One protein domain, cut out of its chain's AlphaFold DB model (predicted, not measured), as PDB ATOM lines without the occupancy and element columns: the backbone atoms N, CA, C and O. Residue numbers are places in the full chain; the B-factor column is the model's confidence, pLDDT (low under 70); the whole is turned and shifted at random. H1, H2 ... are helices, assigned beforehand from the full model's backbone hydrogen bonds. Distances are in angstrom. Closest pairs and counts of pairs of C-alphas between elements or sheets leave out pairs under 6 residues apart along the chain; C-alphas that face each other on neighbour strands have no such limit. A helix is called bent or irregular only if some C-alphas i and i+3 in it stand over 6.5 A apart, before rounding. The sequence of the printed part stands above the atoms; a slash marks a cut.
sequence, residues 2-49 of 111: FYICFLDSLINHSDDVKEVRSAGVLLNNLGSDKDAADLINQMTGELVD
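This is residues 2 to 49 of the 111 residues of an uncharacterized protein of Nelumbo nucifera (UniProt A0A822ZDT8). One long helix, H3, makes the long axis of this small domain, and two shorter helices, H1 and H2, pack on the same side of it, one after the other along its length and apart from each other. H2 meets the first residues of H3 nearly at a right angle, H1 meets a later part of H3 at a steep tilt, and residues 23 to 32 loop from the end of H2 back to the beginning of H3. The printed part has 48 residues with three named helices, in the order H1, H2, H3, and no named strand; the class is all helix. The whole is compact, with a radius of gyration of the C-alphas of 9.9 A, yet elongated in outline, its C-alphas spanning 28 by 18 by 16 A.

H3, residues 33 to 47, is the longest helix and touches both of the others. H2, residues 14 to 22, touches H3, which meets it with residues 33 to 37 alone. Their closest C-alphas, those of Ser 14 and Lys 34, are 4.6 A apart. The lines of H2 and H3 are about perpendicular, at 77 degrees, and their centres are 13.8 A apart. H1, residues 2 to 8, touches H3, which meets it with residues 40 to 44 alone. Their closest C-alphas are those of Asp 8 and Ile 40, 6.2 A apart. H1 and H3 run opposite ways at a steep tilt of 49 degrees, with 10.3 A from centre to centre. H1 and H2 follow each other in the chain but are apart. In H1, H2 and H3 every backbone O i to N i+4 pair is within hydrogen-bond range.

H3 has 15 residues and measures 21.3 A from first to last C-alpha, from Asp 33 at (186.131, 164.915, 248.757) to Leu 47 at (177.320, 156.275, 266.150). H2 has 9 residues, Ser 14 to Ser 22, and measures 12.6 A. H1 has 7 residues and measures 9.9 A; its first C-alpha, that of Phe 2, is at (184.274, 163.395, 269.874). No helix is bent.

The two C-alphas farthest apart, those of Ser 22 and Asp 49, are 28.4 A apart, while those of Phe 2 and Asp 49, the first and last printed, are 10.9 A apart. The printed part has no cut. The link from H1 to H2, 5 residues, is tight, and the link from H2 to H3, 10 residues, is short. The mean pLDDT of the printed part is 74.8; residues 2 to 3, residue 30 and residues 46 to 49 are under 70, where the model's confidence is low.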
ATOM      1  N   PHE A   2     184.204 161.915 269.872       66.31
ATOM      2  CA  PHE A   2     184.274 163.395 269.874       66.31
ATOM      3  C   PHE A   2     184.884 164.013 268.601       66.31
ATOM      4  O   PHE A   2     184.367 164.986 268.067       66.31
ATOM      5  N   TYR A   3     185.955 163.407 268.085       69.38
ATOM      6  CA  TYR A   3     186.611 163.861 266.860       69.38
ATOM      7  C   TYR A   3     185.732 163.707 265.607       69.38
ATOM      8  O   TYR A   3     185.761 164.567 264.739       69.38
ATOM      9  N   ILE A   4     184.914 162.653 265.535       72.56
ATOM     10  CA  ILE A   4     184.023 162.396 264.393       72.56
ATOM     11  C   ILE A   4     182.844 163.375 264.426       72.56
ATOM     12  O   ILE A   4     182.604 164.026 263.422       72.56
ATOM     13  N   CYS A   5     182.213 163.597 265.589       72.56
ATOM     14  CA  CYS A   5     181.183 164.641 265.743       72.56
ATOM     15  C   CYS A   5     181.728 166.053 265.446       72.56
ATOM     16  O   CYS A   5     181.016 166.915 264.940       72.56
ATOM     17  N   PHE A   6     182.993 166.319 265.787       75.00
ATOM     18  CA  PHE A   6     183.631 167.589 265.447       75.00
ATOM     19  C   PHE A   6     183.832 167.739 263.938       75.00
ATOM     20  O   PHE A   6     183.568 168.815 263.410       75.00
ATOM     21  N   LEU A   7     184.289 166.681 263.261       78.44
ATOM     22  CA  LEU A   7     184.437 166.676 261.808       78.44
ATOM     23  C   LEU A   7     183.087 166.807 261.103       78.44
ATOM     24  O   LEU A   7     182.998 167.596 260.178       78.44
ATOM     25  N   ASP A   8     182.047 166.128 261.577       78.38
ATOM     26  CA  ASP A   8     180.666 166.237 261.089       78.38
ATOM     27  C   ASP A   8     180.120 167.670 261.186       78.38
ATOM     28  O   ASP A   8     179.625 168.239 260.220       78.38
ATOM     29  N   SER A   9     180.345 168.340 262.322       74.12
ATOM     30  CA  SER A   9     179.982 169.754 262.481       74.12
ATOM     31  C   SER A   9     180.749 170.697 261.545       74.12
ATOM     32  O   SER A   9     180.377 171.868 261.432       74.12
ATOM     33  N   LEU A  10     181.858 170.244 260.966       76.00
ATOM     34  CA  LEU A  10     182.747 171.050 260.136       76.00
ATOM     35  C   LEU A  10     182.650 170.676 258.651       76.00
ATOM     36  O   LEU A  10     183.053 171.471 257.812       76.00
ATOM     37  N   ILE A  11     182.123 169.489 258.345       79.81
ATOM     38  CA  ILE A  11     182.039 168.887 257.021       79.81
ATOM     39  C   ILE A  11     180.612 168.394 256.829       79.81
ATOM     40  O   ILE A  11     180.255 167.330 257.321       79.81
ATOM     41  N   ASN A  12     179.821 169.147 256.071       74.69
ATOM     42  CA  ASN A  12     178.471 168.741 255.690       74.69
ATOM     43  C   ASN A  12     178.390 168.444 254.181       74.69
ATOM     44  O   ASN A  12     177.603 167.610 253.725       74.69
ATOM     45  N   HIS A  13     179.246 169.097 253.391       77.75
ATOM     46  CA  HIS A  13     179.357 168.940 251.944       77.75
ATOM     47  C   HIS A  13     180.808 168.707 251.496       77.75
ATOM     48  O   HIS A  13     181.767 168.962 252.220       77.75
ATOM     49  N   SER A  14     180.983 168.235 250.258       77.81
ATOM     50  CA  SER A  14     182.311 167.992 249.673       77.81
ATOM     51  C   SER A  14     183.180 169.252 249.602       77.81
ATOM     52  O   SER A  14     184.403 169.161 249.676       77.81
ATOM     53  N   ASP A  15     182.561 170.425 249.476       79.44
ATOM     54  CA  ASP A  15     183.279 171.702 249.446       79.44
ATOM     55  C   ASP A  15     183.921 172.023 250.804       79.44
ATOM     56  O   ASP A  15     185.052 172.510 250.847       79.44
ATOM     57  N   ASP A  16     183.269 171.645 251.905       79.25
ATOM     58  CA  ASP A  16     183.815 171.811 253.252       79.25
ATOM     59  C   ASP A  16     185.057 170.930 253.439       79.25
ATOM     60  O   ASP A  16     186.082 171.384 253.942       79.25
ATOM     61  N   VAL A  17     185.029 169.683 252.944       77.75
ATOM     62  CA  VAL A  17     186.196 168.776 252.983       77.75
ATOM     63  C   VAL A  17     187.407 169.408 252.308       77.75
ATOM     64  O   VAL A  17     188.525 169.309 252.818       77.75
ATOM     65  N   LYS A  18     187.197 170.083 251.176       79.62
ATOM     66  CA  LYS A  18     188.265 170.753 250.437       79.62
ATOM     67  C   LYS A  18     188.898 171.877 251.258       79.62
ATOM     68  O   LYS A  18     190.123 172.013 251.263       79.62
ATOM     69  N   GLU A  19     188.092 172.653 251.973       77.25
ATOM     70  CA  GLU A  19     188.575 173.738 252.828       77.25
ATOM     71  C   GLU A  19     189.315 173.207 254.065       77.25
ATOM     72  O   GLU A  19     190.419 173.659 254.374       77.25
ATOM     73  N   VAL A  20     188.794 172.155 254.699       78.56
ATOM     74  CA  VAL A  20     189.435 171.481 255.844       78.56
ATOM     75  C   VAL A  20     190.753 170.817 255.455       78.56
ATOM     76  O   VAL A  20     191.733 170.869 256.207       78.56
ATOM     77  N   ARG A  21     190.808 170.226 254.259       77.00
ATOM     78  CA  ARG A  21     192.028 169.667 253.674       77.00
ATOM     79  C   ARG A  21     193.054 170.762 253.389       77.00
ATOM     80  O   ARG A  21     194.220 170.603 253.737       77.00
ATOM     81  N   SER A  22     192.625 171.878 252.797       74.81
ATOM     82  CA  SER A  22     193.482 173.040 252.519       74.81
ATOM     83  C   SER A  22     194.065 173.644 253.803       74.81
ATOM     84  O   SER A  22     195.235 174.020 253.846       74.81
ATOM     85  N   ALA A  23     193.281 173.658 254.883       72.06
ATOM     86  CA  ALA A  23     193.723 174.071 256.212       72.06
ATOM     87  C   ALA A  23     194.638 173.044 256.917       72.06
ATOM     88  O   ALA A  23     195.122 173.313 258.016       72.06
ATOM     89  N   GLY A  24     194.871 171.867 256.320       72.88
ATOM     90  CA  GLY A  24     195.716 170.804 256.874       72.88
ATOM     91  C   GLY A  24     195.099 170.049 258.055       72.88
ATOM     92  O   GLY A  24     195.800 169.313 258.744       72.88
ATOM     93  N   VAL A  25     193.800 170.226 258.306       70.38
ATOM     94  CA  VAL A  25     193.088 169.611 259.437       70.38
ATOM     95  C   VAL A  25     192.663 168.175 259.115       70.38
ATOM     96  O   VAL A  25     192.607 167.335 260.012       70.38
ATOM     97  N   LEU A  26     192.404 167.870 257.839       71.44
ATOM     98  CA  LEU A  26     192.004 166.540 257.382       71.44
ATOM     99  C   LEU A  26     192.851 166.086 256.190       71.44
ATOM    100  O   LEU A  26     192.929 166.757 255.163       71.44
ATOM    101  N   LEU A  27     193.460 164.907 256.316       70.44
ATOM    102  CA  LEU A  27     194.127 164.223 255.213       70.44
ATOM    103  C   LEU A  27     193.118 163.297 254.541       70.44
ATOM    104  O   LEU A  27     192.780 162.242 255.075       70.44
ATOM    105  N   ASN A  28     192.616 163.708 253.378       71.81
ATOM    106  CA  ASN A  28     191.677 162.886 252.634       71.81
ATOM    107  C   ASN A  28     192.437 161.846 251.795       71.81
ATOM    108  O   ASN A  28     193.130 162.198 250.841       71.81
ATOM    109  N   ASN A  29     192.284 160.575 252.169       72.81
ATOM    110  CA  ASN A  29     192.802 159.419 251.434       72.81
ATOM    111  C   ASN A  29     191.681 158.596 250.765       72.81
ATOM    112  O   ASN A  29     191.938 157.534 250.202       72.81
ATOM    113  N   LEU A  30     190.434 159.068 250.851       64.44
ATOM    114  CA  LEU A  30     189.295 158.570 250.087       64.44
ATOM    115  C   LEU A  30     189.295 159.357 248.777       64.44
ATOM    116  O   LEU A  30     189.340 160.583 248.796       64.44
ATOM    117  N   GLY A  31     189.346 158.667 247.639       71.00
ATOM    118  CA  GLY A  31     189.728 159.250 246.344       71.00
ATOM    119  C   GLY A  31     189.036 160.567 245.951       71.00
ATOM    120  O   GLY A  31     189.634 161.347 245.210       71.00
ATOM    121  N   SER A  32     187.833 160.849 246.465       81.12
ATOM    122  CA  SER A  32     187.110 162.116 246.303       81.12
ATOM    123  C   SER A  32     186.765 162.792 247.639       81.12
ATOM    124  O   SER A  32     186.532 162.142 248.658       81.12
ATOM    125  N   ASP A  33     186.661 164.125 247.631       78.62
ATOM    126  CA  ASP A  33     186.131 164.915 248.757       78.62
ATOM    127  C   ASP A  33     184.676 164.566 249.087       78.62
ATOM    128  O   ASP A  33     184.265 164.617 250.244       78.62
ATOM    129  N   LYS A  34     183.911 164.136 248.082       81.75
ATOM    130  CA  LYS A  34     182.545 163.650 248.279       81.75
ATOM    131  C   LYS A  34     182.506 162.361 249.099       81.75
ATOM    132  O   LYS A  34     181.702 162.260 250.019       81.75
ATOM    133  N   ASP A  35     183.406 161.425 248.815       80.12
ATOM    134  CA  ASP A  35     183.456 160.137 249.516       80.12
ATOM    135  C   ASP A  35     183.862 160.321 250.984       80.12
ATOM    136  O   ASP A  35     183.368 159.623 251.866       80.12
ATOM    137  N   ALA A  36     184.733 161.296 251.263       81.94
ATOM    138  CA  ALA A  36     185.094 161.663 252.627       81.94
ATOM    139  C   ALA A  36     183.923 162.279 253.403       81.94
ATOM    140  O   ALA A  36     183.707 161.902 254.554       81.94
ATOM    141  N   ALA A  37     183.155 163.183 252.783       81.06
ATOM    142  CA  ALA A  37     181.963 163.762 253.403       81.06
ATOM    143  C   ALA A  37     180.896 162.690 253.682       81.06
ATOM    144  O   ALA A  37     180.384 162.601 254.796       81.06
ATOM    145  N   ASP A  38     180.613 161.833 252.698       81.81
ATOM    146  CA  ASP A  38     179.587 160.794 252.813       81.81
ATOM    147  C   ASP A  38     179.957 159.752 253.898       81.81
ATOM    148  O   ASP A  38     179.091 159.334 254.669       81.81
ATOM    149  N   LEU A  39     181.243 159.395 254.034       81.75
ATOM    150  CA  LEU A  39     181.733 158.497 255.090       81.75
ATOM    151  C   LEU A  39     181.618 159.117 256.492       81.75
ATOM    152  O   LEU A  39     181.197 158.437 257.428       81.75
ATOM    153  N   ILE A  40     181.992 160.391 256.653       79.69
ATOM    154  CA  ILE A  40     181.888 161.096 257.941       79.69
ATOM    155  C   ILE A  40     180.421 161.177 258.369       79.69
ATOM    156  O   ILE A  40     180.100 160.737 259.471       79.69
ATOM    157  N   ASN A  41     179.532 161.610 257.473       77.56
ATOM    158  CA  ASN A  41     178.097 161.722 257.746       77.56
ATOM    159  C   ASN A  41     177.459 160.365 258.099       77.56
ATOM    160  O   ASN A  41     176.646 160.281 259.020       77.56
ATOM    161  N   GLN A  42     177.838 159.281 257.407       80.44
ATOM    162  CA  GLN A  42     177.364 157.929 257.741       80.44
ATOM    163  C   GLN A  42     177.827 157.476 259.126       80.44
ATOM    164  O   GLN A  42     177.018 156.982 259.910       80.44
ATOM    165  N   MET A  43     179.111 157.662 259.445       74.19
ATOM    166  CA  MET A  43     179.648 157.283 260.753       74.19
ATOM    167  C   MET A  43     178.968 158.056 261.881       74.19
ATOM    168  O   MET A  43     178.653 157.472 262.913       74.19
ATOM    169  N   THR A  44     178.714 159.351 261.706       71.38
ATOM    170  CA  THR A  44     178.021 160.151 262.720       71.38
ATOM    171  C   THR A  44     176.564 159.720 262.888       71.38
ATOM    172  O   THR A  44     176.109 159.572 264.022       71.38
ATOM    173  N   GLY A  45     175.865 159.449 261.780       70.31
ATOM    174  CA  GLY A  45     174.472 159.004 261.779       70.31
ATOM    175  C   GLY A  45     174.240 157.650 262.460       70.31
ATOM    176  O   GLY A  45     173.190 157.454 263.068       70.31
ATOM    177  N   GLU A  46     175.211 156.731 262.404       68.19
ATOM    178  CA  GLU A  46     175.129 155.441 263.107       68.19
ATOM    179  C   GLU A  46     175.629 155.491 264.559       68.19
ATOM    180  O   GLU A  46     175.183 154.686 265.379       68.19
ATOM    181  N   LEU A  47     176.566 156.388 264.897       62.94
ATOM    182  CA  LEU A  47     177.320 156.275 266.150       62.94
ATOM    183  C   LEU A  47     176.776 157.099 267.329       62.94
ATOM    184  O   LEU A  47     176.922 156.614 268.452       62.94
ATOM    185  N   VAL A  48     176.245 158.326 267.175       58.97
ATOM    186  CA  VAL A  48     176.005 159.219 268.344       58.97
ATOM    187  C   VAL A  48     174.950 160.311 268.119       58.97
ATOM    188  O   VAL A  48     174.910 160.946 267.072       58.97
ATOM    189  N   ASP A  49     174.202 160.640 269.180       66.56
ATOM    190  CA  ASP A  49     173.527 161.936 269.351       66.56
ATOM    191  C   ASP A  49     174.568 163.052 269.592       66.56
ATOM    192  O   ASP A  49     174.940 163.379 270.723       66.56
TER     193      ASP A  49